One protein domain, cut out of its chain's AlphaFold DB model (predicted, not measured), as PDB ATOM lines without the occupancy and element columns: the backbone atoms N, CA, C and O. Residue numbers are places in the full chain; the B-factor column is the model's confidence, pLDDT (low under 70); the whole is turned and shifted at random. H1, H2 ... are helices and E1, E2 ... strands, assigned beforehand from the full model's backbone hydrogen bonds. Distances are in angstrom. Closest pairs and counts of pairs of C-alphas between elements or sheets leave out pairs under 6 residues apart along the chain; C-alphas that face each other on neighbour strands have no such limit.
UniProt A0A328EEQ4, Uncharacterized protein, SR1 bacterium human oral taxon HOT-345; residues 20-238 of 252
ATOM      1  N   CYS A  20     158.781  97.587 147.846       88.81
ATOM      2  CA  CYS A  20     157.607  96.976 147.217       88.81
ATOM      3  C   CYS A  20     157.111  97.790 146.010       88.81
ATOM      4  O   CYS A  20     156.889  97.234 144.935       88.81
ATOM      5  N   SER A  21     157.052  99.119 146.137       91.50
ATOM      6  CA  SER A  21     156.597 100.016 145.074       91.50
ATOM      7  C   SER A  21     157.527 100.022 143.858       91.50
ATOM      8  O   SER A  21     157.052  99.899 142.727       91.50
ATOM      9  N   LEU A  22     158.849 100.053 144.060       93.38
ATOM     10  CA  LEU A  22     159.816  99.901 142.968       93.38
ATOM     11  C   LEU A  22     159.717  98.521 142.316       93.38
ATOM     12  O   LEU A  22     159.816  98.401 141.097       93.38
ATOM     13  N   THR A  23     159.542  97.474 143.115       92.06
ATOM     14  CA  THR A  23     159.452  96.106 142.596       92.06
ATOM     15  C   THR A  23     158.209  95.940 141.725       92.06
ATOM     16  O   THR A  23     158.304  95.383 140.633       92.06
ATOM     17  N   CYS A  24     157.077  96.522 142.125       93.56
ATOM     18  CA  CYS A  24     155.890  96.638 141.280       93.56
ATOM     19  C   CYS A  24     156.176  97.424 139.992       93.56
ATOM     20  O   CYS A  24     155.795  96.977 138.915       93.56
ATOM     21  N   CYS A  25     156.916  98.534 140.062       95.38
ATOM     22  CA  CYS A  25     157.325  99.272 138.864       95.38
ATOM     23  C   CYS A  25     158.174  98.414 137.911       95.38
ATOM     24  O   CYS A  25     157.905  98.375 136.714       95.38
ATOM     25  N   MET A  26     159.164  97.679 138.425       93.75
ATOM     26  CA  MET A  26     159.954  96.739 137.620       93.75
ATOM     27  C   MET A  26     159.083  95.622 137.034       93.75
ATOM     28  O   MET A  26     159.277  95.254 135.879       93.75
ATOM     29  N   GLY A  27     158.095  95.130 137.788       91.69
ATOM     30  CA  GLY A  27     157.105  94.160 137.318       91.69
ATOM     31  C   GLY A  27     156.270  94.680 136.146       91.69
ATOM     32  O   GLY A  27     156.076  93.954 135.174       91.69
ATOM     33  N   VAL A  28     155.849  95.950 136.182       93.88
ATOM     34  CA  VAL A  28     155.177  96.623 135.056       93.88
ATOM     35  C   VAL A  28     156.084  96.640 133.826       93.88
ATOM     36  O   VAL A  28     155.669  96.200 132.756       93.88
ATOM     37  N   LEU A  29     157.338  97.083 133.970       93.38
ATOM     38  CA  LEU A  29     158.276  97.133 132.843       93.38
ATOM     39  C   LEU A  29     158.551  95.742 132.265       93.38
ATOM     40  O   LEU A  29     158.514  95.562 131.053       93.38
ATOM     41  N   ASN A  30     158.768  94.743 133.119       90.81
ATOM     42  CA  ASN A  30     158.985  93.367 132.682       90.81
ATOM     43  C   ASN A  30     157.772  92.812 131.934       90.81
ATOM     44  O   ASN A  30     157.945  92.220 130.872       90.81
ATOM     45  N   TYR A  31     156.564  93.048 132.451       88.31
ATOM     46  CA  TYR A  31     155.327  92.573 131.841       88.31
ATOM     47  C   TYR A  31     155.092  93.182 130.452       88.31
ATOM     48  O   TYR A  31     154.792  92.454 129.509       88.31
ATOM     49  N   PHE A  32     155.255  94.500 130.306       88.56
ATOM     50  CA  PHE A  32     154.944  95.188 129.051       88.56
ATOM     51  C   PHE A  32     156.101  95.214 128.046       88.56
ATOM     52  O   PHE A  32     155.867  95.124 126.845       88.56
ATOM     53  N   TRP A  33     157.350  95.318 128.501       88.88
ATOM     54  CA  TRP A  33     158.522  95.431 127.619       88.88
ATOM     55  C   TRP A  33     159.309  94.133 127.473       88.88
ATOM     56  O   TRP A  33     160.354  94.121 126.822       88.88
ATOM     57  N   SER A  34     158.829  93.034 128.066       84.81
ATOM     58  CA  SER A  34     159.520  91.738 128.053       84.81
ATOM     59  C   SER A  34     160.961  91.826 128.586       84.81
ATOM     60  O   SER A  34     161.876  91.168 128.083       84.81
ATOM     61  N   THR A  35     161.183  92.671 129.597       86.69
ATOM     62  CA  THR A  35     162.469  92.809 130.300       86.69
ATOM     63  C   THR A  35     162.591  91.821 131.469       86.69
ATOM     64  O   THR A  35     161.690  91.030 131.737       86.69
ATOM     65  N   SER A  36     163.731  91.839 132.169       87.06
ATOM     66  CA  SER A  36     164.026  90.958 133.317       87.06
ATOM     67  C   SER A  36     164.642  91.706 134.511       87.06
ATOM     68  O   SER A  36     165.508  91.182 135.222       87.06
ATOM     69  N   PHE A  37     164.206  92.950 134.732       90.12
ATOM     70  CA  PHE A  37     164.638  93.757 135.869       90.12
ATOM     71  C   PHE A  37     164.335  93.046 137.186       90.12
ATOM     72  O   PHE A  37     163.231  92.544 137.397       90.12
ATOM     73  N   ASN A  38     165.334  92.994 138.062       88.06
ATOM     74  CA  ASN A  38     165.293  92.271 139.326       88.06
ATOM     75  C   ASN A  38     166.091  93.013 140.410       88.06
ATOM     76  O   ASN A  38     166.514  94.151 140.213       88.06
ATOM     77  N   GLY A  39     166.338  92.362 141.550       84.50
ATOM     78  CA  GLY A  39     167.087  92.940 142.670       84.50
ATOM     79  C   GLY A  39     168.466  93.517 142.333       84.50
ATOM     80  O   GLY A  39     168.913  94.463 142.974       84.50
ATOM     81  N   GLN A  40     169.142  93.007 141.300       88.94
ATOM     82  CA  GLN A  40     170.422  93.561 140.840       88.94
ATOM     83  C   GLN A  40     170.276  94.954 140.211       88.94
ATOM     84  O   GLN A  40     171.267  95.671 140.079       88.94
ATOM     85  N   ASN A  41     169.057  95.336 139.824       91.94
ATOM     86  CA  ASN A  41     168.743  96.604 139.180       91.94
ATOM     87  C   ASN A  41     168.161  97.644 140.148       91.94
ATOM     88  O   ASN A  41     167.937  98.775 139.724       91.94
ATOM     89  N   THR A  42     167.921  97.310 141.424       89.56
ATOM     90  CA  THR A  42     167.219  98.178 142.388       89.56
ATOM     91  C   THR A  42     167.771  99.604 142.423       89.56
ATOM     92  O   THR A  42     167.008 100.561 142.331       89.56
ATOM     93  N   TRP A  43     169.095  99.772 142.489       90.06
ATOM     94  CA  TRP A  43     169.710 101.101 142.557       90.06
ATOM     95  C   TRP A  43     169.533 101.902 141.261       90.06
ATOM     96  O   TRP A  43     169.206 103.091 141.297       90.06
ATOM     97  N   GLN A  44     169.739 101.266 140.105       93.50
ATOM     98  CA  GLN A  44     169.584 101.905 138.798       93.50
ATOM     99  C   GLN A  44     168.122 102.274 138.543       93.50
ATOM    100  O   GLN A  44     167.846 103.369 138.059       93.50
ATOM    101  N   MET A  45     167.195 101.391 138.914       94.44
ATOM    102  CA  MET A  45     165.766 101.618 138.744       94.44
ATOM    103  C   MET A  45     165.249 102.688 139.707       94.44
ATOM    104  O   MET A  45     164.496 103.552 139.269       94.44
ATOM    105  N   MET A  46     165.717 102.741 140.961       92.94
ATOM    106  CA  MET A  46     165.414 103.887 141.831       92.94
ATOM    107  C   MET A  46     165.930 105.194 141.246       92.94
ATOM    108  O   MET A  46     165.195 106.173 141.226       92.94
ATOM    109  N   ASN A  47     167.163 105.224 140.735       92.94
ATOM    110  CA  ASN A  47     167.691 106.430 140.098       92.94
ATOM    111  C   ASN A  47     166.879 106.834 138.865       92.94
ATOM    112  O   ASN A  47     166.631 108.020 138.678       92.94
ATOM    113  N   LEU A  48     166.418 105.881 138.054       93.94
ATOM    114  CA  LEU A  48     165.517 106.171 136.940       93.94
ATOM    115  C   LEU A  48     164.212 106.812 137.437       93.94
ATOM    116  O   LEU A  48     163.817 107.872 136.947       93.94
ATOM    117  N   PHE A  49     163.565 106.199 138.431       93.56
ATOM    118  CA  PHE A  49     162.284 106.672 138.956       93.56
ATOM    119  C   PHE A  49     162.404 108.001 139.718       93.56
ATOM    120  O   PHE A  49     161.519 108.845 139.619       93.56
ATOM    121  N   LYS A  50     163.530 108.247 140.390       90.94
ATOM    122  CA  LYS A  50     163.837 109.497 141.102       90.94
ATOM    123  C   LYS A  50     164.567 110.541 140.250       90.94
ATOM    124  O   LYS A  50     165.087 111.502 140.805       90.94
ATOM    125  N   GLU A  51     164.666 110.370 138.929       87.56
ATOM    126  CA  GLU A  51     165.364 111.319 138.032       87.56
ATOM    127  C   GLU A  51     166.834 111.597 138.426       87.56
ATOM    128  O   GLU A  51     167.353 112.692 138.227       87.56
ATOM    129  N   GLY A  52     167.520 110.613 139.010       86.56
ATOM    130  CA  GLY A  52     168.897 110.733 139.498       86.56
ATOM    131  C   GLY A  52     169.037 111.426 140.858       86.56
ATOM    132  O   GLY A  52     170.158 111.674 141.293       86.56
ATOM    133  N   LEU A  53     167.925 111.730 141.536       84.56
ATOM    134  CA  LEU A  53     167.900 112.385 142.850       84.56
ATOM    135  C   LEU A  53     167.830 111.397 144.022       84.56
ATOM    136  O   LEU A  53     167.619 111.808 145.158       84.56
ATOM    137  N   TYR A  54     167.966 110.097 143.763       88.06
ATOM    138  CA  TYR A  54     167.874 109.085 144.807       88.06
ATOM    139  C   TYR A  54     169.106 109.118 145.722       88.06
ATOM    140  O   TYR A  54     170.227 108.933 145.245       88.06
ATOM    141  N   THR A  55     168.905 109.315 147.030       84.31
ATOM    142  CA  THR A  55     170.006 109.365 148.011       84.31
ATOM    143  C   THR A  55     170.126 108.100 148.861       84.31
ATOM    144  O   THR A  55     171.152 107.902 149.513       84.31
ATOM    145  N   GLY A  56     169.135 107.204 148.800       82.31
ATOM    146  CA  GLY A  56     169.184 105.874 149.421       82.31
ATOM    147  C   GLY A  56     168.049 105.590 150.405       82.31
ATOM    148  O   GLY A  56     167.862 104.440 150.792       82.31
ATOM    149  N   THR A  57     167.283 106.606 150.805       76.62
ATOM    150  CA  THR A  57     166.272 106.499 151.880       76.62
ATOM    151  C   THR A  57     164.855 106.847 151.432       76.62
ATOM    152  O   THR A  57     163.898 106.688 152.192       76.62
ATOM    153  N   GLU A  58     164.706 107.363 150.218       81.75
ATOM    154  CA  GLU A  58     163.430 107.778 149.651       81.75
ATOM    155  C   GLU A  58     162.663 106.592 149.067       81.75
ATOM    156  O   GLU A  58     163.239 105.723 148.415       81.75
ATOM    157  N   MET A  59     161.342 106.608 149.227       82.19
ATOM    158  CA  MET A  59     160.440 105.656 148.575       82.19
ATOM    159  C   MET A  59     159.662 106.326 147.452       82.19
ATOM    160  O   MET A  59     159.596 107.553 147.385       82.19
ATOM    161  N   LEU A  60     159.097 105.508 146.567       88.38
ATOM    162  CA  LEU A  60     158.183 105.970 145.527       88.38
ATOM    163  C   LEU A  60     156.757 106.005 146.072       88.38
ATOM    164  O   LEU A  60     156.269 104.981 146.563       88.38
ATOM    165  N   ASP A  61     156.113 107.164 145.978       87.50
ATOM    166  CA  ASP A  61     154.675 107.304 146.203       87.50
ATOM    167  C   ASP A  61     153.879 107.045 144.909       87.50
ATOM    168  O   ASP A  61     154.433 107.000 143.808       87.50
ATOM    169  N   LEU A  62     152.571 106.797 145.034       92.12
ATOM    170  CA  LEU A  62     151.727 106.477 143.876       92.12
ATOM    171  C   LEU A  62     151.674 107.620 142.842       92.12
ATOM    172  O   LEU A  62     151.809 107.320 141.651       92.12
ATOM    173  N   PRO A  63     151.522 108.901 143.229       93.38
ATOM    174  CA  PRO A  63     151.542 110.001 142.269       93.38
ATOM    175  C   PRO A  63     152.845 110.106 141.460       93.38
ATOM    176  O   PRO A  63     152.824 110.328 140.243       93.38
ATOM    177  N   GLU A  64     153.993 109.918 142.111       94.12
ATOM    178  CA  GLU A  64     155.310 109.904 141.478       94.12
ATOM    179  C   GLU A  64     155.432 108.745 140.492       94.12
ATOM    180  O   GLU A  64     155.869 108.951 139.356       94.12
ATOM    181  N   ILE A  65     154.992 107.544 140.884       96.00
ATOM    182  CA  ILE A  65     154.973 106.366 140.005       96.00
ATOM    183  C   ILE A  65     154.116 106.632 138.769       96.00
ATOM    184  O   ILE A  65     154.569 106.360 137.658       96.00
ATOM    185  N   ALA A  66     152.921 107.206 138.934       97.12
ATOM    186  CA  ALA A  66     152.038 107.544 137.821       97.12
ATOM    187  C   ALA A  66     152.721 108.501 136.831       97.12
ATOM    188  O   ALA A  66     152.780 108.219 135.633       97.12
ATOM    189  N   CYS A  67     153.327 109.582 137.335       96.44
ATOM    190  CA  CYS A  67     154.087 110.524 136.511       96.44
ATOM    191  C   CYS A  67     155.262 109.850 135.790       96.44
ATOM    192  O   CYS A  67     155.554 110.166 134.635       96.44
ATOM    193  N   LYS A  68     155.960 108.930 136.464       96.25
ATOM    194  CA  LYS A  68     157.111 108.227 135.893       96.25
ATOM    195  C   LYS A  68     156.719 107.242 134.811       96.25
ATOM    196  O   LYS A  68     157.332 107.243 133.747       96.25
ATOM    197  N   LEU A  69     155.701 106.428 135.054       96.69
ATOM    198  CA  LEU A  69     155.208 105.483 134.061       96.69
ATOM    199  C   LEU A  69     154.628 106.219 132.843       96.69
ATOM    200  O   LEU A  69     154.906 105.825 131.712       96.69
ATOM    201  N   ASP A  70     153.934 107.342 133.039       96.38
ATOM    202  CA  ASP A  70     153.458 108.168 131.924       96.38
ATOM    203  C   ASP A  70     154.606 108.630 131.006       96.38
ATOM    204  O   ASP A  70     154.537 108.461 129.782       96.38
ATOM    205  N   GLN A  71     155.702 109.121 131.599       94.62
ATOM    206  CA  GLN A  71     156.920 109.527 130.882       94.62
ATOM    207  C   GLN A  71     157.636 108.364 130.188       94.62
ATOM    208  O   GLN A  71     158.282 108.568 129.160       94.62
ATOM    209  N   LEU A  72     157.541 107.159 130.747       94.44
ATOM    210  CA  LEU A  72     158.132 105.954 130.174       94.44
ATOM    211  C   LEU A  72     157.319 105.394 129.000       94.44
ATOM    212  O   LEU A  72     157.799 104.487 128.336       94.44
ATOM    213  N   GLY A  73     156.144 105.946 128.686       94.25
ATOM    214  CA  GLY A  73     155.339 105.491 127.550       94.25
ATOM    215  C   GLY A  73     154.142 104.627 127.943       94.25
ATOM    216  O   GLY A  73     153.589 103.935 127.096       94.25
ATOM    217  N   PHE A  74     153.688 104.684 129.194       95.56
ATOM    218  CA  PHE A  74     152.448 104.029 129.614       95.56
ATOM    219  C   PHE A  74     151.268 105.001 129.607       95.56
ATOM    220  O   PHE A  74     151.432 106.195 129.847       95.56
ATOM    221  N   ASN A  75     150.076 104.485 129.325       96.44
ATOM    222  CA  ASN A  75     148.810 105.167 129.560       96.44
ATOM    223  C   ASN A  75     148.409 104.938 131.014       96.44
ATOM    224  O   ASN A  75     148.368 103.791 131.470       96.44
ATOM    225  N   ILE A  76     148.109 106.029 131.718       98.00
ATOM    226  CA  ILE A  76     147.786 106.005 133.141       98.00
ATOM    227  C   ILE A  76     146.413 106.634 133.359       98.00
ATOM    228  O   ILE A  76     146.219 107.828 133.132       98.00
ATOM    229  N   ASP A  77     145.481 105.825 133.853       98.00
ATOM    230  CA  ASP A  77     144.274 106.323 134.505       98.00
ATOM    231  C   ASP A  77     144.518 106.274 136.019       98.00
ATOM    232  O   ASP A  77     144.782 105.204 136.581       98.00
ATOM    233  N   TYR A  78     144.468 107.434 136.669       98.12
ATOM    234  CA  TYR A  78     144.687 107.588 138.102       98.12
ATOM    235  C   TYR A  78     143.341 107.711 138.813       98.12
ATOM    236  O   TYR A  78     142.547 108.599 138.519       98.12
ATOM    237  N   TYR A  79     143.067 106.804 139.737       97.62
ATOM    238  CA  TYR A  79     141.764 106.648 140.366       97.62
ATOM    239  C   TYR A  79     141.826 107.066 141.829       97.62
ATOM    240  O   TYR A  79     142.741 106.667 142.555       97.62
ATOM    241  N   LEU A  80     140.833 107.838 142.263       95.19
ATOM    242  CA  LEU A  80     140.688 108.311 143.631       95.19
ATOM    243  C   LEU A  80     139.315 107.908 144.174       95.19
ATOM    244  O   LEU A  80     138.289 108.123 143.529       95.19
ATOM    245  N   SER A  81     139.287 107.356 145.388       93.50
ATOM    246  CA  SER A  81     138.047 106.927 146.055       93.50
ATOM    247  C   SER A  81     137.203 108.085 146.609       93.50
ATOM    248  O   SER A  81     136.252 107.860 147.353       93.50
ATOM    249  N   TYR A  82     137.594 109.326 146.328       92.31
ATOM    250  CA  TYR A  82     137.000 110.542 146.867       92.31
ATOM    251  C   TYR A  82     136.771 111.581 145.780       92.31
ATOM    252  O   TYR A  82     137.305 111.465 144.675       92.31
ATOM    253  N   SER A  83     135.986 112.599 146.124       94.06
ATOM    254  CA  SER A  83     135.548 113.621 145.187       94.06
ATOM    255  C   SER A  83     136.680 114.525 144.711       94.06
ATOM    256  O   SER A  83     137.671 114.761 145.409       94.06
ATOM    257  N   GLU A  84     136.490 115.097 143.523       95.12
ATOM    258  CA  GLU A  84     137.395 116.109 142.970       95.12
ATOM    259  C   GLU A  84     137.529 117.322 143.905       95.12
ATOM    260  O   GLU A  84     138.623 117.855 144.077       95.12
ATOM    261  N   GLU A  85     136.434 117.734 144.552       94.00
ATOM    262  CA  GLU A  85     136.427 118.839 145.519       94.00
ATOM    263  C   GLU A  85     137.353 118.544 146.703       94.00
ATOM    264  O   GLU A  85     138.250 119.334 146.995       94.00
ATOM    265  N   LEU A  86     137.223 117.363 147.320       90.88
ATOM    266  CA  LEU A  86     138.096 116.975 148.426       90.88
ATOM    267  C   LEU A  86     139.556 116.828 147.975       90.88
ATOM    268  O   LEU A  86     140.485 117.093 148.746       90.88
ATOM    269  N   HIS A  87     139.783 116.405 146.729       91.69
ATOM    270  CA  HIS A  87     141.126 116.379 146.168       91.69
ATOM    271  C   HIS A  87     141.714 117.782 146.059       91.69
ATOM    272  O   HIS A  87     142.796 118.025 146.593       91.69
ATOM    273  N   ARG A  88     140.989 118.720 145.455       91.75
ATOM    274  CA  ARG A  88     141.431 120.108 145.298       91.75
ATOM    275  C   ARG A  88     141.726 120.766 146.644       91.75
ATOM    276  O   ARG A  88     142.825 121.284 146.833       91.75
ATOM    277  N   ASP A  89     140.815 120.635 147.604       91.25
ATOM    278  CA  ASP A  89     140.980 121.150 148.967       91.25
ATOM    279  C   ASP A  89     142.273 120.655 149.625       91.25
ATOM    280  O   ASP A  89     142.953 121.382 150.355       91.25
ATOM    281  N   SER A  90     142.626 119.398 149.366       88.69
ATOM    282  CA  SER A  90     143.836 118.813 149.926       88.69
ATOM    283  C   SER A  90     145.127 119.280 149.282       88.69
ATOM    284  O   SER A  90     146.156 119.269 149.948       88.69
ATOM    285  N   LEU A  91     145.083 119.689 148.016       90.50
ATOM    286  CA  LEU A  91     146.235 120.281 147.345       90.50
ATOM    287  C   LEU A  91     146.432 121.725 147.813       90.50
ATOM    288  O   LEU A  91     147.559 122.182 147.973       90.50
ATOM    289  N   GLU A  92     145.349 122.435 148.122       91.06
ATOM    290  CA  GLU A  92     145.433 123.790 148.670       91.06
ATOM    291  C   GLU A  92     145.932 123.810 150.122       91.06
ATOM    292  O   GLU A  92     146.624 124.745 150.535       91.06
ATOM    293  N   ASN A  93     145.603 122.784 150.913       88.31
ATOM    294  CA  ASN A  93     146.005 122.703 152.315       88.31
ATOM    295  C   ASN A  93     146.434 121.287 152.739       88.31
ATOM    296  O   ASN A  93     145.787 120.680 153.600       88.31
ATOM    297  N   PRO A  94     147.545 120.755 152.198       84.75
ATOM    298  CA  PRO A  94     147.947 119.368 152.434       84.75
ATOM    299  C   PRO A  94     148.134 119.063 153.913       84.75
ATOM    300  O   PRO A  94     147.646 118.046 154.402       84.75
ATOM    301  N   THR A  95     148.730 119.995 154.661       84.75
ATOM    302  CA  THR A  95     148.984 119.857 156.098       84.75
ATOM    303  C   THR A  95     147.715 119.636 156.921       84.75
ATOM    304  O   THR A  95     147.737 118.834 157.855       84.75
ATOM    305  N   LYS A  96     146.604 120.307 156.579       84.19
ATOM    306  CA  LYS A  96     145.317 120.124 157.271       84.19
ATOM    307  C   LYS A  96     144.816 118.683 157.148       84.19
ATOM    308  O   LYS A  96     144.293 118.143 158.116       84.19
ATOM    309  N   TYR A  97     145.025 118.059 155.991       83.00
ATOM    310  CA  TYR A  97     144.480 116.740 155.668       83.00
ATOM    311  C   TYR A  97     145.428 115.572 155.988       83.00
ATOM    312  O   TYR A  97     145.021 114.419 155.857       83.00
ATOM    313  N   ILE A  98     146.662 115.825 156.456       84.19
ATOM    314  CA  ILE A  98     147.656 114.772 156.760       84.19
ATOM    315  C   ILE A  98     147.087 113.694 157.691       84.19
ATOM    316  O   ILE A  98     147.204 112.499 157.408       84.19
ATOM    317  N   TYR A  99     146.481 114.113 158.803       83.06
ATOM    318  CA  TYR A  99     145.955 113.193 159.814       83.06
ATOM    319  C   TYR A  99     144.607 112.586 159.422       83.06
ATOM    320  O   TYR A  99     144.316 111.472 159.841       83.06
ATOM    321  N   GLU A 100     143.810 113.285 158.609       80.94
ATOM    322  CA  GLU A 100     142.536 112.768 158.090       80.94
ATOM    323  C   GLU A 100     142.765 111.664 157.050       80.94
ATOM    324  O   GLU A 100     142.023 110.687 156.999       80.94
ATOM    325  N   ARG A 101     143.827 111.787 156.247       77.12
ATOM    326  CA  ARG A 101     144.188 110.819 155.203       77.12
ATOM    327  C   ARG A 101     145.066 109.682 155.687       77.12
ATOM    328  O   ARG A 101     145.095 108.626 155.068       77.12
ATOM    329  N   THR A 102     145.810 109.894 156.767       80.19
ATOM    330  CA  THR A 102     146.643 108.844 157.346       80.19
ATOM    331  C   THR A 102     145.827 108.065 158.374       80.19
ATOM    332  O   THR A 102     145.335 108.679 159.320       80.19
ATOM    333  N   PRO A 103     145.724 106.728 158.274       79.62
ATOM    334  CA  PRO A 103     145.104 105.922 159.319       79.62
ATOM    335  C   PRO A 103     145.709 106.197 160.693       79.62
ATOM    336  O   PRO A 103     146.923 106.362 160.830       79.62
ATOM    337  N   SER A 104     144.865 106.209 161.724       83.19
ATOM    338  CA  SER A 104     145.273 106.568 163.091       83.19
ATOM    339  C   SER A 104     146.448 105.742 163.624       83.19
ATOM    340  O   SER A 104     147.345 106.280 164.276       83.19
ATOM    341  N   GLN A 105     146.524 104.454 163.271       79.62
ATOM    342  CA  GLN A 105     147.628 103.571 163.652       79.62
ATOM    343  C   GLN A 105     148.986 104.007 163.077       79.62
ATOM    344  O   GLN A 105     150.034 103.663 163.630       79.62
ATOM    345  N   TYR A 106     148.983 104.800 162.000       81.62
ATOM    346  CA  TYR A 106     150.182 105.325 161.353       81.62
ATOM    347  C   TYR A 106     150.575 106.732 161.821       81.62
ATOM    348  O   TYR A 106     151.667 107.194 161.485       81.62
ATOM    349  N   HIS A 107     149.761 107.399 162.650       87.44
ATOM    350  CA  HIS A 107     150.065 108.747 163.159       87.44
ATOM    351  C   HIS A 107     151.370 108.798 163.963       87.44
ATOM    352  O   HIS A 107     152.083 109.795 163.907       87.44
ATOM    353  N   LYS A 108     151.750 107.708 164.647       86.38
ATOM    354  CA  LYS A 108     153.003 107.626 165.429       86.38
ATOM    355  C   LYS A 108     154.282 107.786 164.588       86.38
ATOM    356  O   LYS A 108     155.322 108.204 165.112       86.38
ATOM    357  N   TYR A 109     154.196 107.472 163.296       86.12
ATOM    358  CA  TYR A 109     155.291 107.600 162.333       86.12
ATOM    359  C   TYR A 109     155.365 108.998 161.709       86.12
ATOM    360  O   TYR A 109     156.333 109.299 161.018       86.12
ATOM    361  N   ILE A 110     154.367 109.857 161.945       89.56
ATOM    362  CA  ILE A 110     154.360 111.236 161.460       89.56
ATOM    363  C   ILE A 110     155.254 112.080 162.371       89.56
ATOM    364  O   ILE A 110     155.060 112.152 163.586       89.56
ATOM    365  N   LYS A 111     156.250 112.714 161.767       91.06
ATOM    366  CA  LYS A 111     157.220 113.617 162.385       91.06
ATOM    367  C   LYS A 111     157.160 114.975 161.685       91.06
ATOM    368  O   LYS A 111     156.538 115.122 160.633       91.06
ATOM    369  N   THR A 112     157.810 115.973 162.272       92.06
ATOM    370  CA  THR A 112     157.960 117.297 161.665       92.06
ATOM    371  C   THR A 112     159.387 117.805 161.834       92.06
ATOM    372  O   THR A 112     160.023 117.551 162.858       92.06
ATOM    373  N   ASP A 113     159.894 118.477 160.808       90.19
ATOM    374  CA  ASP A 113     161.153 119.217 160.807       90.19
ATOM    375  C   ASP A 113     160.962 120.577 160.106       90.19
ATOM    376  O   ASP A 113     159.839 121.000 159.823       90.19
ATOM    377  N   GLU A 114     162.061 121.276 159.822       88.75
ATOM    378  CA  GLU A 114     162.054 122.580 159.144       88.75
ATOM    379  C   GLU A 114     161.452 122.538 157.726       88.75
ATOM    380  O   GLU A 114     161.036 123.574 157.210       88.75
ATOM    381  N   GLN A 115     161.378 121.359 157.097       83.44
ATOM    382  CA  GLN A 115     160.797 121.153 155.764       83.44
ATOM    383  C   GLN A 115     159.319 120.733 155.827       83.44
ATOM    384  O   GLN A 115     158.697 120.509 154.788       83.44
ATOM    385  N   GLY A 116     158.738 120.634 157.027       87.38
ATOM    386  CA  GLY A 116     157.335 120.298 157.247       87.38
ATOM    387  C   GLY A 116     157.137 118.892 157.805       87.38
ATOM    388  O   GLY A 116     157.933 118.399 158.602       87.38
ATOM    389  N   TYR A 117     156.022 118.258 157.442       89.88
ATOM    390  CA  TYR A 117     155.648 116.937 157.947       89.88
ATOM    391  C   TYR A 117     156.212 115.818 157.075       89.88
ATOM    392  O   TYR A 117     156.191 115.883 155.844       89.88
ATOM    393  N   TYR A 118     156.663 114.751 157.721       87.12
ATOM    394  CA  TYR A 118     157.153 113.554 157.054       87.12
ATOM    395  C   TYR A 118     156.767 112.301 157.828       87.12
ATOM    396  O   TYR A 118     156.534 112.344 159.034       87.12
ATOM    397  N   ARG A 119     156.685 111.175 157.128       84.81
ATOM    398  CA  ARG A 119     156.562 109.850 157.721       84.81
ATOM    399  C   ARG A 119     157.941 109.214 157.762       84.81
ATOM    400  O   ARG A 119     158.597 109.140 156.726       84.81
ATOM    401  N   ASP A 120     158.339 108.749 158.936       85.31
ATOM    402  CA  ASP A 120     159.562 107.977 159.143       85.31
ATOM    403  C   ASP A 120     159.194 106.558 159.582       85.31
ATOM    404  O   ASP A 120     158.579 106.357 160.633       85.31
ATOM    405  N   SER A 121     159.534 105.585 158.740       73.06
ATOM    406  CA  SER A 121     159.302 104.159 158.992       73.06
ATOM    407  C   SER A 121     160.477 103.459 159.684       73.06
ATOM    408  O   SER A 121     160.415 102.252 159.898       73.06
ATOM    409  N   GLY A 122     161.579 104.166 159.952       73.06
ATOM    410  CA  GLY A 122     162.868 103.586 160.342       73.06
ATOM    411  C   GLY A 122     163.671 103.021 159.165       73.06
ATOM    412  O   GLY A 122     164.894 102.932 159.241       73.06
ATOM    413  N   THR A 123     163.008 102.685 158.054       67.06
ATOM    414  CA  THR A 123     163.643 102.222 156.806       67.06
ATOM    415  C   THR A 123     163.578 103.242 155.673       67.06
ATOM    416  O   THR A 123     164.299 103.114 154.686       67.06
ATOM    417  N   SER A 124     162.710 104.248 155.791       72.50
ATOM    418  CA  SER A 124     162.475 105.243 154.750       72.50
ATOM    419  C   SER A 124     161.774 106.495 155.257       72.50
ATOM    420  O   SER A 124     161.052 106.461 156.259       72.50
ATOM    421  N   ILE A 125     161.951 107.581 154.501       80.25
ATOM    422  CA  ILE A 125     161.302 108.874 154.734       80.25
ATOM    423  C   ILE A 125     160.377 109.205 153.557       80.25
ATOM    424  O   ILE A 125     160.781 109.117 152.395       80.25
ATOM    425  N   ASN A 126     159.148 109.627 153.863       80.06
ATOM    426  CA  ASN A 126     158.184 110.159 152.895       80.06
ATOM    427  C   ASN A 126     157.696 111.550 153.344       80.06
ATOM    428  O   ASN A 126     157.236 111.708 154.476       80.06
ATOM    429  N   ARG A 127     157.808 112.567 152.481       85.19
ATOM    430  CA  ARG A 127     157.399 113.951 152.772       85.19
ATOM    431  C   ARG A 127     155.896 114.115 152.529       85.19
ATOM    432  O   ARG A 127     155.444 114.179 151.400       85.19
ATOM    433  N   LEU A 128     155.122 114.238 153.609       81.19
ATOM    434  CA  LEU A 128     153.651 114.202 153.566       81.19
ATOM    435  C   LEU A 128     153.007 115.500 153.062       81.19
ATOM    436  O   LEU A 128     151.825 115.509 152.736       81.19
ATOM    437  N   GLY A 129     153.761 116.600 153.052       77.38
ATOM    438  CA  GLY A 129     153.331 117.872 152.469       77.38
ATOM    439  C   GLY A 129     153.775 118.071 151.019       77.38
ATOM    440  O   GLY A 129     153.470 119.116 150.447       77.38
ATOM    441  N   ASP A 130     154.522 117.125 150.437       82.69
ATOM    442  CA  ASP A 130     154.968 117.226 149.049       82.69
ATOM    443  C   ASP A 130     153.854 116.760 148.106       82.69
ATOM    444  O   ASP A 130     153.680 115.576 147.848       82.69
ATOM    445  N   ILE A 131     153.092 117.724 147.597       88.19
ATOM    446  CA  ILE A 131     151.995 117.501 146.645       88.19
ATOM    447  C   ILE A 131     152.431 117.661 145.187       88.19
ATOM    448  O   ILE A 131     151.592 117.748 144.290       88.19
ATOM    449  N   LYS A 132     153.737 117.782 144.918       91.62
ATOM    450  CA  LYS A 132     154.252 118.114 143.582       91.62
ATOM    451  C   LYS A 132     153.734 117.156 142.512       91.62
ATOM    452  O   LYS A 132     153.437 117.590 141.400       91.62
ATOM    453  N   PHE A 133     153.688 115.862 142.815       92.31
ATOM    454  CA  PHE A 133     153.259 114.848 141.858       92.31
ATOM    455  C   PHE A 133     151.736 114.740 141.756       92.31
ATOM    456  O   PHE A 133     151.239 114.592 140.643       92.31
ATOM    457  N   ASP A 134     150.992 114.923 142.848       92.25
ATOM    458  CA  ASP A 134     149.530 115.034 142.775       92.25
ATOM    459  C   ASP A 134     149.100 116.237 141.925       92.25
ATOM    460  O   ASP A 134     148.258 116.103 141.037       92.25
ATOM    461  N   GLN A 135     149.744 117.396 142.108       93.56
ATOM    462  CA  GLN A 135     149.480 118.579 141.289       93.56
ATOM    463  C   GLN A 135     149.797 118.321 139.809       93.56
ATOM    464  O   GLN A 135     149.016 118.688 138.935       93.56
ATOM    465  N   LYS A 136     150.904 117.623 139.511       94.94
ATOM    466  CA  LYS A 136     151.232 117.218 138.134       94.94
ATOM    467  C   LYS A 136     150.170 116.315 137.516       94.94
ATOM    468  O   LYS A 136     149.958 116.423 136.315       94.94
ATOM    469  N   ILE A 137     149.541 115.430 138.291       95.19
ATOM    470  CA  ILE A 137     148.448 114.582 137.797       95.19
ATOM    471  C   ILE A 137     147.235 115.441 137.447       95.19
ATOM    472  O   ILE A 137     146.688 115.278 136.363       95.19
ATOM    473  N   VAL A 138     146.853 116.376 138.322       92.62
ATOM    474  CA  VAL A 138     145.725 117.293 138.071       92.62
ATOM    475  C   VAL A 138     145.961 118.160 136.834       92.62
ATOM    476  O   VAL A 138     145.046 118.365 136.040       92.62
ATOM    477  N   ASP A 139     147.191 118.634 136.646       93.38
ATOM    478  CA  ASP A 139     147.559 119.493 135.518       93.38
ATOM    479  C   ASP A 139     147.846 118.699 134.226       93.38
ATOM    480  O   ASP A 139     148.096 119.291 133.170       93.38
ATOM    481  N   SER A 140     147.852 117.363 134.290       94.31
ATOM    482  CA  SER A 140     148.229 116.512 133.164       94.31
ATOM    483  C   SER A 140     147.124 116.411 132.117       94.31
ATOM    484  O   SER A 140     145.944 116.274 132.422       94.31
ATOM    485  N   GLN A 141     147.528 116.411 130.844       92.94
ATOM    486  CA  GLN A 141     146.660 116.023 129.728       92.94
ATOM    487  C   GLN A 141     146.835 114.549 129.326       92.94
ATOM    488  O   GLN A 141     146.033 114.037 128.548       92.94
ATOM    489  N   SER A 142     147.891 113.882 129.805       95.31
ATOM    490  CA  SER A 142     148.224 112.487 129.479       95.31
ATOM    491  C   SER A 142     147.796 111.493 130.557       95.31
ATOM    492  O   SER A 142     147.492 110.347 130.233       95.31
ATOM    493  N   ILE A 143     147.754 111.926 131.818       97.38
ATOM    494  CA  ILE A 143     147.252 111.139 132.946       97.38
ATOM    495  C   ILE A 143     145.810 111.561 133.191       97.38
ATOM    496  O   ILE A 143     145.544 112.742 133.405       97.38
ATOM    497  N   ILE A 144     144.885 110.606 133.173       96.38
ATOM    498  CA  ILE A 144     143.460 110.894 133.358       96.38
ATOM    499  C   ILE A 144     143.070 110.577 134.799       96.38
ATOM    500  O   ILE A 144     143.132 109.424 135.220       96.38
ATOM    501  N   ALA A 145     142.677 111.602 135.555       97.12
ATOM    502  CA  ALA A 145     142.197 111.443 136.922       97.12
ATOM    503  C   ALA A 145     140.691 111.127 136.956       97.12
ATOM    504  O   ALA A 145     139.894 111.809 136.313       97.12
ATOM    505  N   HIS A 146     140.308 110.124 137.745       97.62
ATOM    506  CA  HIS A 146     138.923 109.710 137.981       97.62
ATOM    507  C   HIS A 146     138.614 109.763 139.477       97.62
ATOM    508  O   HIS A 146     139.421 109.314 140.290       97.62
ATOM    509  N   TYR A 147     137.436 110.269 139.829       96.88
ATOM    510  CA  TYR A 147     137.022 110.550 141.208       96.88
ATOM    511  C   TYR A 147     135.792 109.732 141.606       96.88
ATOM    512  O   TYR A 147     135.051 109.279 140.735       96.88
ATOM    513  N   ASP A 148     135.577 109.572 142.915       96.00
ATOM    514  CA  ASP A 148     134.440 108.840 143.497       96.00
ATOM    515  C   ASP A 148     134.294 107.402 142.954       96.00
ATOM    516  O   ASP A 148     133.194 106.928 142.654       96.00
ATOM    517  N   VAL A 149     135.422 106.703 142.795       95.94
ATOM    518  CA  VAL A 149     135.458 105.385 142.142       95.94
ATOM    519  C   VAL A 149     135.513 104.208 143.116       95.94
ATOM    520  O   VAL A 149     136.163 104.262 144.159       95.94
ATOM    521  N   ASP A 150     134.881 103.102 142.716       95.06
ATOM    522  CA  ASP A 150     134.987 101.794 143.368       95.06
ATOM    523  C   ASP A 150     136.056 100.944 142.660       95.06
ATOM    524  O   ASP A 150     135.951 100.636 141.467       95.06
ATOM    525  N   ILE A 151     137.092 100.540 143.398       96.25
ATOM    526  CA  ILE A 151     138.215  99.761 142.856       96.25
ATOM    527  C   ILE A 151     137.798  98.407 142.264       96.25
ATOM    528  O   ILE A 151     138.338  97.994 141.235       96.25
ATOM    529  N   ILE A 152     136.821  97.716 142.856       97.00
ATOM    530  CA  ILE A 152     136.340  96.420 142.364       97.00
ATOM    531  C   ILE A 152     135.600  96.601 141.048       97.00
ATOM    532  O   ILE A 152     135.797  95.804 140.123       97.00
ATOM    533  N   GLN A 153     134.770  97.639 140.946       96.88
ATOM    534  CA  GLN A 153     134.086  97.964 139.701       96.88
ATOM    535  C   GLN A 153     135.094  98.302 138.596       96.88
ATOM    536  O   GLN A 153     135.035  97.705 137.519       96.88
ATOM    537  N   VAL A 154     136.070  99.169 138.885       97.69
ATOM    538  CA  VAL A 154     137.100  99.567 137.913       97.69
ATOM    539  C   VAL A 154     137.884  98.358 137.406       97.69
ATOM    540  O   VAL A 154     138.054  98.215 136.191       97.69
ATOM    541  N   ILE A 155     138.313  97.455 138.296       97.06
ATOM    542  CA  ILE A 155     139.032  96.240 137.893       97.06
ATOM    543  C   ILE A 155     138.149  95.359 137.003       97.06
ATOM    544  O   ILE A 155     138.595  94.943 135.935       97.06
ATOM    545  N   LYS A 156     136.890  95.106 137.384       96.44
ATOM    546  CA  LYS A 156     135.968  94.265 136.595       96.44
ATOM    547  C   LYS A 156     135.720  94.811 135.190       96.44
ATOM    548  O   LYS A 156     135.660  94.033 134.242       96.44
ATOM    549  N   GLU A 157     135.573  96.124 135.057       96.19
ATOM    550  CA  GLU A 157     135.281  96.776 133.775       96.19
ATOM    551  C   GLU A 157     136.506  96.865 132.856       96.19
ATOM    552  O   GLU A 157     136.356  96.936 131.637       96.19
ATOM    553  N   ASN A 158     137.717  96.848 133.422       95.00
ATOM    554  CA  ASN A 158     138.952  97.104 132.679       95.00
ATOM    555  C   ASN A 158     139.914  95.906 132.607       95.00
ATOM    556  O   ASN A 158     140.945  96.007 131.937       95.00
ATOM    557  N   GLN A 159     139.622  94.785 133.275       92.62
ATOM    558  CA  GLN A 159     140.482  93.600 133.251       92.62
ATOM    559  C   GLN A 159     140.613  93.027 131.832       92.62
ATOM    560  O   GLN A 159     139.628  92.679 131.178       92.62
ATOM    561  N   ARG A 160     141.850  92.921 131.350       87.50
ATOM    562  CA  ARG A 160     142.218  92.323 130.059       87.50
ATOM    563  C   ARG A 160     143.721  92.070 130.012       87.50
ATOM    564  O   ARG A 160     144.465  92.581 130.845       87.50
ATOM    565  N   GLU A 161     144.172  91.301 129.027       84.94
ATOM    566  CA  GLU A 161     145.601  91.199 128.718       84.94
ATOM    567  C   GLU A 161     146.167  92.580 128.345       84.94
ATOM    568  O   GLU A 161     145.486  93.377 127.696       84.94
ATOM    569  N   GLY A 162     147.386  92.893 128.795       87.25
ATOM    570  CA  GLY A 162     147.967  94.224 128.612       87.25
ATOM    571  C   GLY A 162     147.384  95.291 129.549       87.25
ATOM    572  O   GLY A 162     147.443  96.479 129.236       87.25
ATOM    573  N   CYS A 163     146.793  94.888 130.675       92.44
ATOM    574  CA  CYS A 163     146.268  95.787 131.700       92.44
ATOM    575  C   CYS A 163     146.725  95.321 133.085       92.44
ATOM    576  O   CYS A 163     146.547  94.153 133.442       92.44
ATOM    577  N   LEU A 164     147.306  96.235 133.858       95.56
ATOM    578  CA  LEU A 164     147.672  96.018 135.256       95.56
ATOM    579  C   LEU A 164     147.124  97.155 136.117       95.56
ATOM    580  O   LEU A 164     146.991  98.288 135.658       95.56
ATOM    581  N   PHE A 165     146.854  96.857 137.380       97.62
ATOM    582  CA  PHE A 165     146.468  97.835 138.390       97.62
ATOM    583  C   PHE A 165     147.547  97.881 139.464       97.62
ATOM    584  O   PHE A 165     147.944  96.829 139.953       97.62
ATOM    585  N   LEU A 166     148.022  99.065 139.838       97.56
ATOM    586  CA  LEU A 166     148.992  99.242 140.921       97.56
ATOM    587  C   LEU A 166     148.295  99.915 142.101       97.56
ATOM    588  O   LEU A 166     147.677 100.971 141.945       97.56
ATOM    589  N   ILE A 167     148.340  99.252 143.257       96.19
ATOM    590  CA  ILE A 167     147.441  99.516 144.387       96.19
ATOM    591  C   ILE A 167     148.243  99.549 145.688       96.19
ATOM    592  O   ILE A 167     149.044  98.648 145.942       96.19
ATOM    593  N   GLY A 168     148.000 100.572 146.515       92.88
ATOM    594  CA  GLY A 168     148.470 100.631 147.899       92.88
ATOM    595  C   GLY A 168     147.456 100.011 148.867       92.88
ATOM    596  O   GLY A 168     146.267 100.295 148.763       92.88
ATOM    597  N   LEU A 169     147.909  99.168 149.796       92.94
ATOM    598  CA  LEU A 169     147.065  98.462 150.771       92.94
ATOM    599  C   LEU A 169     147.848  98.065 152.039       92.94
ATOM    600  O   LEU A 169     149.060  98.277 152.121       92.94
ATOM    601  N   ASP A 170     147.153  97.527 153.044       91.00
ATOM    602  CA  ASP A 170     147.754  97.053 154.292       91.00
ATOM    603  C   ASP A 170     148.206  95.588 154.165       91.00
ATOM    604  O   ASP A 170     147.392  94.683 153.948       91.00
ATOM    605  N   ARG A 171     149.513  95.328 154.318       89.06
ATOM    606  CA  ARG A 171     150.084  93.974 154.192       89.06
ATOM    607  C   ARG A 171     149.573  93.008 155.250       89.06
ATOM    608  O   ARG A 171     149.395  91.826 154.959       89.06
ATOM    609  N   TYR A 172     149.378  93.475 156.482       89.12
ATOM    610  CA  TYR A 172     149.044  92.589 157.593       89.12
ATOM    611  C   TYR A 172     147.643  92.034 157.387       89.12
ATOM    612  O   TYR A 172     147.430  90.826 157.495       89.12
ATOM    613  N   THR A 173     146.713  92.880 156.959       91.56
ATOM    614  CA  THR A 173     145.365  92.434 156.615       91.56
ATOM    615  C   THR A 173     145.312  91.641 155.318       91.56
ATOM    616  O   THR A 173     144.604  90.628 155.269       91.56
ATOM    617  N   LEU A 174     146.109  91.997 154.303       91.94
ATOM    618  CA  LEU A 174     146.196  91.216 153.064       91.94
ATOM    619  C   LEU A 174     146.638  89.764 153.325       91.94
ATOM    620  O   LEU A 174     146.036  88.816 152.804       91.94
ATOM    621  N   HIS A 175     147.655  89.577 154.166       88.62
ATOM    622  CA  HIS A 175     148.213  88.259 154.479       88.62
ATOM    623  C   HIS A 175     147.580  87.587 155.702       88.62
ATOM    624  O   HIS A 175     147.877  86.424 155.974       88.62
ATOM    625  N   ASN A 176     146.662  88.268 156.398       88.12
ATOM    626  CA  ASN A 176     146.101  87.819 157.675       88.12
ATOM    627  C   ASN A 176     147.206  87.527 158.717       88.12
ATOM    628  O   ASN A 176     147.210  86.491 159.387       88.12
ATOM    629  N   GLU A 177     148.161  88.451 158.817       86.81
ATOM    630  CA  GLU A 177     149.301  88.438 159.731       86.81
ATOM    631  C   GLU A 177     149.088  89.408 160.900       86.81
ATOM    632  O   GLU A 177     148.337  90.376 160.805       86.81
ATOM    633  N   GLN A 178     149.768  89.158 162.020       83.75
ATOM    634  CA  GLN A 178     149.789  90.106 163.133       83.75
ATOM    635  C   GLN A 178     150.785  91.241 162.846       83.75
ATOM    636  O   GLN A 178     151.904  90.950 162.411       83.75
ATOM    637  N   PRO A 179     150.424  92.508 163.120       79.06
ATOM    638  CA  PRO A 179     151.342  93.632 163.006       79.06
ATOM    639  C   PRO A 179     152.582  93.460 163.886       79.06
ATOM    640  O   PRO A 179     152.466  93.113 165.061       79.06
ATOM    641  N   TYR A 180     153.765  93.767 163.353       70.88
ATOM    642  CA  TYR A 180     154.953  93.985 164.180       70.88
ATOM    643  C   TYR A 180     154.928  95.421 164.718       70.88
ATOM    644  O   TYR A 180     154.623  96.350 163.970       70.88
ATOM    645  N   GLU A 181     155.257  95.615 166.001       65.62
ATOM    646  CA  GLU A 181     155.095  96.912 166.684       65.62
ATOM    647  C   GLU A 181     155.828  98.075 165.990       65.62
ATOM    648  O   GLU A 181     155.302  99.193 165.979       65.62
ATOM    649  N   ASP A 182     156.962  97.800 165.340       66.31
ATOM    650  CA  ASP A 182     157.866  98.814 164.777       66.31
ATOM    651  C   ASP A 182     157.949  98.823 163.242       66.31
ATOM    652  O   ASP A 182     158.761  99.554 162.678       66.31
ATOM    653  N   LEU A 183     157.125  98.035 162.541       67.00
ATOM    654  CA  LEU A 183     157.132  97.990 161.074       67.00
ATOM    655  C   LEU A 183     155.783  98.453 160.514       67.00
ATOM    656  O   LEU A 183     154.763  97.805 160.785       67.00
ATOM    657  N   PRO A 184     155.739  99.541 159.720       72.56
ATOM    658  CA  PRO A 184     154.497  99.973 159.095       72.56
ATOM    659  C   PRO A 184     153.974  98.905 158.126       72.56
ATOM    660  O   PRO A 184     154.746  98.213 157.468       72.56
ATOM    661  N   GLY A 185     152.649  98.771 158.053       81.12
ATOM    662  CA  GLY A 185     151.978  97.781 157.212       81.12
ATOM    663  C   GLY A 185     151.723  98.236 155.777       81.12
ATOM    664  O   GLY A 185     151.254  97.437 154.975       81.12
ATOM    665  N   GLY A 186     152.028  99.491 155.435       86.25
ATOM    666  CA  GLY A 186     151.803 100.005 154.088       86.25
ATOM    667  C   GLY A 186     152.581  99.221 153.034       86.25
ATOM    668  O   GLY A 186     153.778  98.986 153.190       86.25
ATOM    669  N   HIS A 187     151.889  98.829 151.968       89.44
ATOM    670  CA  HIS A 187     152.415  97.948 150.932       89.44
ATOM    671  C   HIS A 187     151.834  98.286 149.564       89.44
ATOM    672  O   HIS A 187     150.738  98.837 149.469       89.44
ATOM    673  N   VAL A 188     152.578  97.971 148.505       92.56
ATOM    674  CA  VAL A 188     152.164  98.200 147.118       92.56
ATOM    675  C   VAL A 188     152.243  96.894 146.350       92.56
ATOM    676  O   VAL A 188     153.290  96.247 146.325       92.56
ATOM    677  N   ILE A 189     151.151  96.554 145.675       94.19
ATOM    678  CA  ILE A 189     151.020  95.348 144.857       94.19
ATOM    679  C   ILE A 189     150.607  95.694 143.425       94.19
ATOM    680  O   ILE A 189     150.155  96.810 143.140       94.19
ATOM    681  N   LEU A 190     150.699  94.706 142.537       94.81
ATOM    682  CA  LEU A 190     150.005  94.730 141.254       94.81
ATOM    683  C   LEU A 190     148.785  93.808 141.304       94.81
ATOM    684  O   LEU A 190     148.822  92.752 141.923       94.81
ATOM    685  N   ALA A 191     147.721  94.155 140.596       94.94
ATOM    686  CA  ALA A 191     146.596  93.276 140.319       94.94
ATOM    687  C   ALA A 191     146.330  93.211 138.815       94.94
ATOM    688  O   ALA A 191     146.684  94.119 138.067       94.94
ATOM    689  N   SER A 192     145.705  92.124 138.373       91.94
ATOM    690  CA  SER A 192     145.417  91.901 136.947       91.94
ATOM    691  C   SER A 192     143.930  91.732 136.648       91.94
ATOM    692  O   SER A 192     143.423  92.302 135.685       91.94
ATOM    693  N   LYS A 193     143.220  90.941 137.457       92.94
ATOM    694  CA  LYS A 193     141.816  90.580 137.223       92.94
ATOM    695  C   LYS A 193     141.146  90.051 138.486       92.94
ATOM    696  O   LYS A 193     141.821  89.720 139.461       92.94
ATOM    697  N   ILE A 194     139.827  89.915 138.425       95.19
ATOM    698  CA  ILE A 194     138.987  89.224 139.399       95.19
ATOM    699  C   ILE A 194     138.426  87.943 138.762       95.19
ATOM    700  O   ILE A 194     137.812  87.984 137.694       95.19
ATOM    701  N   GLU A 195     138.614  86.809 139.440       91.56
ATOM    702  CA  GLU A 195     138.125  85.476 139.064       91.56
ATOM    703  C   GLU A 195     137.536  84.769 140.290       91.56
ATOM    704  O   GLU A 195     138.200  84.678 141.323       91.56
ATOM    705  N   ASP A 196     136.312  84.243 140.179       89.69
ATOM    706  CA  ASP A 196     135.560  83.549 141.244       89.69
ATOM    707  C   ASP A 196     135.700  84.212 142.631       89.69
ATOM    708  O   ASP A 196     136.192  83.602 143.579       89.69
ATOM    709  N   ASP A 197     135.348  85.497 142.736       93.56
ATOM    710  CA  ASP A 197     135.445  86.308 143.965       93.56
ATOM    711  C   ASP A 197     136.855  86.446 144.561       93.56
ATOM    712  O   ASP A 197     137.026  86.804 145.728       93.56
ATOM    713  N   HIS A 198     137.886  86.213 143.751       96.06
ATOM    714  CA  HIS A 198     139.272  86.465 144.118       96.06
ATOM    715  C   HIS A 198     139.907  87.465 143.167       96.06
ATOM    716  O   HIS A 198     139.781  87.342 141.952       96.06
ATOM    717  N   ILE A 199     140.658  88.408 143.717       94.81
ATOM    718  CA  ILE A 199     141.573  89.234 142.946       94.81
ATOM    719  C   ILE A 199     142.878  88.467 142.717       94.81
ATOM    720  O   ILE A 199     143.408  87.819 143.623       94.81
ATOM    721  N   VAL A 200     143.375  88.507 141.487       92.56
ATOM    722  CA  VAL A 200     144.661  87.925 141.114       92.56
ATOM    723  C   VAL A 200     145.723  89.010 141.212       92.56
ATOM    724  O   VAL A 200     145.721  89.956 140.411       92.56
ATOM    725  N   ILE A 201     146.619  88.859 142.185       92.06
ATOM    726  CA  ILE A 201     147.639  89.847 142.525       92.06
ATOM    727  C   ILE A 201     149.042  89.321 142.258       92.06
ATOM    728  O   ILE A 201     149.303  88.123 142.393       92.06
ATOM    729  N   PHE A 202     149.935  90.243 141.912       89.75
ATOM    730  CA  PHE A 202     151.355  90.085 142.131       89.75
ATOM    731  C   PHE A 202     151.773  90.823 143.401       89.75
ATOM    732  O   PHE A 202     151.608  92.041 143.501       89.75
ATOM    733  N   ASP A 203     152.327  90.070 144.345       89.75
ATOM    734  CA  ASP A 203     152.821  90.589 145.608       89.75
ATOM    735  C   ASP A 203     154.354  90.478 145.658       89.75
ATOM    736  O   ASP A 203     154.889  89.361 145.679       89.75
ATOM    737  N   PRO A 204     155.083  91.610 145.649       85.44
ATOM    738  CA  PRO A 204     156.537  91.579 145.693       85.44
ATOM    739  C   PRO A 204     157.092  91.268 147.093       85.44
ATOM    740  O   PRO A 204     158.274  90.932 147.196       85.44
ATOM    741  N   GLY A 205     156.286  91.413 148.148       76.81
ATOM    742  CA  GLY A 205     156.714  91.327 149.541       76.81
ATOM    743  C   GLY A 205     156.708  89.901 150.113       76.81
ATOM    744  O   GLY A 205     156.185  88.961 149.511       76.81
ATOM    745  N   PRO A 206     157.315  89.698 151.295       66.25
ATOM    746  CA  PRO A 206     157.232  88.437 152.023       66.25
ATOM    747  C   PRO A 206     155.859  88.252 152.720       66.25
ATOM    748  O   PRO A 206     155.364  89.213 153.318       66.25
ATOM    749  N   PRO A 207     155.302  87.019 152.760       60.03
ATOM    750  CA  PRO A 207     155.846  85.779 152.197       60.03
ATOM    751  C   PRO A 207     155.761  85.771 150.667       60.03
ATOM    752  O   PRO A 207     154.751  86.173 150.110       60.03
ATOM    753  N   LEU A 208     156.817  85.267 150.013       60.75
ATOM    754  CA  LEU A 208     157.018  85.250 148.556       60.75
ATOM    755  C   LEU A 208     155.916  84.476 147.812       60.75
ATOM    756  O   LEU A 208     156.109  83.344 147.363       60.75
ATOM    757  N   LEU A 209     154.752  85.092 147.673       61.03
ATOM    758  CA  LEU A 209     153.630  84.617 146.886       61.03
ATOM    759  C   LEU A 209     153.562  85.502 145.650       61.03
ATOM    760  O   LEU A 209     152.648  86.307 145.510       61.03
ATOM    761  N   LEU A 210     154.564  85.348 144.774       65.31
ATOM    762  CA  LEU A 210     154.776  86.233 143.627       65.31
ATOM    763  C   LEU A 210     153.462  86.478 142.898       65.31
ATOM    764  O   LEU A 210     153.053  87.612 142.813       65.31
ATOM    765  N   TYR A 211     152.725  85.445 142.495       75.88
ATOM    766  CA  TYR A 211     151.434  85.615 141.828       75.88
ATOM    767  C   TYR A 211     150.389  84.687 142.446       75.88
ATOM    768  O   TYR A 211     150.556  83.464 142.419       75.88
ATOM    769  N   HIS A 212     149.333  85.244 143.041       85.50
ATOM    770  CA  HIS A 212     148.336  84.448 143.757       85.50
ATOM    771  C   HIS A 212     146.956  85.112 143.828       85.50
ATOM    772  O   HIS A 212     146.756  86.262 143.443       85.50
ATOM    773  N   ARG A 213     145.972  84.335 144.291       91.44
ATOM    774  CA  ARG A 213     144.572  84.747 144.435       91.44
ATOM    775  C   ARG A 213     144.293  85.158 145.877       91.44
ATOM    776  O   ARG A 213     144.590  84.392 146.793       91.44
ATOM    777  N   VAL A 214     143.659  86.311 146.062       92.88
ATOM    778  CA  VAL A 214     143.196  86.811 147.364       92.88
ATOM    779  C   VAL A 214     141.683  87.016 147.313       92.88
ATOM    780  O   VAL A 214     141.203  87.595 146.342       92.88
ATOM    781  N   PRO A 215     140.905  86.564 148.314       96.56
ATOM    782  CA  PRO A 215     139.471  86.841 148.358       96.56
ATOM    783  C   PRO A 215     139.190  88.348 148.289       96.56
ATOM    784  O   PRO A 215     139.831  89.119 149.006       96.56
ATOM    785  N   VAL A 216     138.217  88.763 147.472       97.06
ATOM    786  CA  VAL A 216     137.854  90.183 147.284       97.06
ATOM    787  C   VAL A 216     137.547  90.870 148.616       97.06
ATOM    788  O   VAL A 216     138.007  91.982 148.841       97.06
ATOM    789  N   GLU A 217     136.853  90.191 149.533       96.56
ATOM    790  CA  GLU A 217     136.565  90.713 150.878       96.56
ATOM    791  C   GLU A 217     137.845  91.065 151.651       96.56
ATOM    792  O   GLU A 217     137.953  92.141 152.235       96.56
ATOM    793  N   ARG A 218     138.851  90.179 151.620       96.06
ATOM    794  CA  ARG A 218     140.129  90.415 152.301       96.06
ATOM    795  C   ARG A 218     140.907  91.549 151.644       96.06
ATOM    796  O   ARG A 218     141.487  92.370 152.346       96.06
ATOM    797  N   PHE A 219     140.914  91.585 150.315       95.94
ATOM    798  CA  PHE A 219     141.549  92.655 149.556       95.94
ATOM    799  C   PHE A 219     140.936  94.020 149.895       95.94
ATOM    800  O   PHE A 219     141.674  94.940 150.230       95.94
ATOM    801  N   MET A 220     139.604  94.133 149.897       95.69
ATOM    802  CA  MET A 220     138.929  95.389 150.238       95.69
ATOM    803  C   MET A 220     139.203  95.817 151.672       95.69
ATOM    804  O   MET A 220     139.546  96.970 151.903       95.69
ATOM    805  N   LYS A 221     139.188  94.873 152.619       94.44
ATOM    806  CA  LYS A 221     139.566  95.170 154.001       94.44
ATOM    807  C   LYS A 221     140.989  95.743 154.101       94.44
ATOM    808  O   LYS A 221     141.217  96.675 154.863       94.44
ATOM    809  N   ALA A 222     141.940  95.213 153.328       93.69
ATOM    810  CA  ALA A 222     143.316  95.715 153.303       93.69
ATOM    811  C   ALA A 222     143.431  97.119 152.681       93.69
ATOM    812  O   ALA A 222     144.266  97.911 153.116       93.69
ATOM    813  N   VAL A 223     142.611  97.431 151.673       93.50
ATOM    814  CA  VAL A 223     142.532  98.771 151.069       93.50
ATOM    815  C   VAL A 223     141.954  99.776 152.072       93.50
ATOM    816  O   VAL A 223     142.563 100.818 152.309       93.50
ATOM    817  N   ASP A 224     140.845  99.432 152.726       90.00
ATOM    818  CA  ASP A 224     140.158 100.312 153.681       90.00
ATOM    819  C   ASP A 224     141.017 100.617 154.922       90.00
ATOM    820  O   ASP A 224     140.977 101.717 155.479       90.00
ATOM    821  N   GLU A 225     141.843  99.663 155.363       87.50
ATOM    822  CA  GLU A 225     142.752  99.867 156.497       87.50
ATOM    823  C   GLU A 225     143.918 100.820 156.193       87.50
ATOM    824  O   GLU A 225     144.495 101.395 157.125       87.50
ATOM    825  N   MET A 226     144.239 101.042 154.913       81.38
ATOM    826  CA  MET A 226     145.245 102.024 154.495       81.38
ATOM    827  C   MET A 226     144.752 103.464 154.477       81.38
ATOM    828  O   MET A 226     145.580 104.375 154.388       81.38
ATOM    829  N   GLY A 227     143.450 103.691 154.644       73.44
ATOM    830  CA  GLY A 227     142.888 105.026 154.780       73.44
ATOM    831  C   GLY A 227     141.413 105.073 154.429       73.44
ATOM    832  O   GLY A 227     140.918 104.291 153.627       73.44
ATOM    833  N   THR A 228     140.723 106.077 154.974       67.62
ATOM    834  CA  THR A 228     139.365 106.450 154.539       67.62
ATOM    835  C   THR A 228     139.321 106.806 153.051       67.62
ATOM    836  O   THR A 228     138.278 106.702 152.411       67.62
ATOM    837  N   TYR A 229     140.464 107.218 152.506       79.75
ATOM    838  CA  TYR A 229     140.651 107.588 151.119       79.75
ATOM    839  C   TYR A 229     141.823 106.803 150.550       79.75
ATOM    840  O   TYR A 229     142.903 106.797 151.144       79.75
ATOM    841  N   TYR A 230     141.620 106.177 149.397       86.12
ATOM    842  CA  TYR A 230     142.658 105.443 148.691       86.12
ATOM    843  C   TYR A 230     142.782 105.934 147.250       86.12
ATOM    844  O   TYR A 230     141.837 106.454 146.650       86.12
ATOM    845  N   SER A 231     143.975 105.749 146.697       92.06
ATOM    846  CA  SER A 231     144.244 105.922 145.278       92.06
ATOM    847  C   SER A 231     144.897 104.671 144.709       92.06
ATOM    848  O   SER A 231     145.541 103.887 145.411       92.06
ATOM    849  N   PHE A 232     144.697 104.467 143.418       96.81
ATOM    850  CA  PHE A 232     145.320 103.400 142.651       96.81
ATOM    851  C   PHE A 232     145.409 103.836 141.193       96.81
ATOM    852  O   PHE A 232     144.837 104.850 140.794       96.81
ATOM    853  N   MET A 233     146.136 103.084 140.377       98.12
ATOM    854  CA  MET A 233     146.257 103.402 138.957       98.12
ATOM    855  C   MET A 233     146.037 102.174 138.093       98.12
ATOM    856  O   MET A 233     146.457 101.072 138.448       98.12
ATOM    857  N   LYS A 234     145.406 102.386 136.942       97.88
ATOM    858  CA  LYS A 234     145.386 101.428 135.839       97.88
ATOM    859  C   LYS A 234     146.497 101.792 134.867       97.88
ATOM    860  O   LYS A 234     146.661 102.959 134.516       97.88
ATOM    861  N   ILE A 235     147.222 100.777 134.427       97.75
ATOM    862  CA  ILE A 235     148.402 100.895 133.582       97.75
ATOM    863  C   ILE A 235     148.172 100.051 132.333       97.75
ATOM    864  O   ILE A 235     147.937  98.840 132.418       97.75
ATOM    865  N   THR A 236     148.270 100.690 131.173       94.31
ATOM    866  CA  THR A 236     148.311 100.025 129.866       94.31
ATOM    867  C   THR A 236     149.461 100.597 129.039       94.31
ATOM    868  O   THR A 236     149.947 101.696 129.301       94.31
ATOM    869  N   ASP A 237     149.947  99.858 128.048       85.31
ATOM    870  CA  ASP A 237     151.022 100.337 127.174       85.31
ATOM    871  C   ASP A 237     150.479 101.320 126.115       85.31
ATOM    872  O   ASP A 237     149.482 101.014 125.453       85.31
ATOM    873  N   LYS A 238     151.129 102.485 125.914       79.31
ATOM    874  CA  LYS A 238     150.808 103.398 124.789       79.31
ATOM    875  C   LYS A 238     151.128 102.760 123.441       79.31
ATOM    876  O   LYS A 238     150.564 103.158 122.422       79.31
TER     877      LYS A 238
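What this domain is: This is residues 20 to 238 of the 252 residues of an uncharacterized protein of SR1 bacterium human oral taxon HOT-345 (UniProt A0A328EEQ4). A strongly twisted sheet of seven strands forms the core, with H1 and H3 over one face and H8 and H10 over the other. A small sheet, E2 E3 E4, sits off to one side, linked through H4, H5 and H6 before it and H7 after it. The printed part has 219 residues with ten named helices and ten named strands, in the order H1 H2 H3 E1 H4 H5 H6 E2 E3 E4 H7 E5 H8 E6 H9 E7 E8 E9 H10 E10. The large sheet, E5 E1 E10 E6 E7 E8 E9, is mixed, the small one antiparallel; the class is mixed, helices and strands, and the whole is compact, with a radius of gyration of the C-alphas of 16.5 A and spans of 46 by 39 by 37 A.

Where its parts are: The large sheet holds E5, residues 143 to 146, E1, 74 to 80, E10, 231 to 237, E6, 163 to 170 and 22.7 A long, E7, 186 to 195 and 25.0 A, E8, 198 to 202, and E9, 211 to 215. E7 bends by 73 degrees at residue 192. The small sheet holds E2, 110 to 113, E3, 116 to 120, and E4, 125 to 127. The helices are H1, 20 to 33 and 19.7 A, H2, 39 to 49, H3, 62 to 72, H4, 84 to 92, H5, 94 to 101, H6, 104 to 109, H7, 132 to 138, H8, 151 to 158, H9, 171 to 175, and H10, 216 to 225. C-alpha 20 is at (157.607, 96.976, 147.217) and C-alpha 237 at (151.022, 100.337, 127.174).

How they stand to each other: E10 and E6 are antiparallel, with N 235 and O 164 2.8 A apart; E5 and E1 are parallel, with N 78 and O 144 2.8 A apart. E7 E8 E9 and E2 E3 E4 are meanders, each strand the antiparallel neighbour of the one before. Three layers, helices on both faces, have H1 and H3 on one face and H8 on the other; H10 is on the same face as H8. H1 is 8.4 A over the sheet. The sheet curls round H8. E5, H8, E6 make a split strand-helix-strand unit, E1 and E10 between its strands, with a right-handed crossover. H9 stands at the sheet's level, beside the strands and not over them, with a height over the sheet of 3.2 A from a local plane fitted to only just enough of the sheet's C-alphas, 6. H1 touches H2, Leu 22 and Met 46 having the closest C-alphas, 7.0 A. H7 grazes the large sheet; H5 and H6 graze the small one. H4 is close to but not clearly touching H7. Each O i to N i+4 pair is within hydrogen-bond range except in H2, 5 of 7, H5, 2 of 4, and H6, 0 of 2, where 2 of 3 O i to N i+3 pairs are.

The domain as a whole: The C-alphas of Glu 114 and Asp 196 are farthest apart, 50.5 A. The printed part has no cut. The link H2 to H3, 12 residues, is long. Mean pLDDT of the printed part is 88.9; residues 123, 181 to 183, 206 to 210 and 228 are under 70.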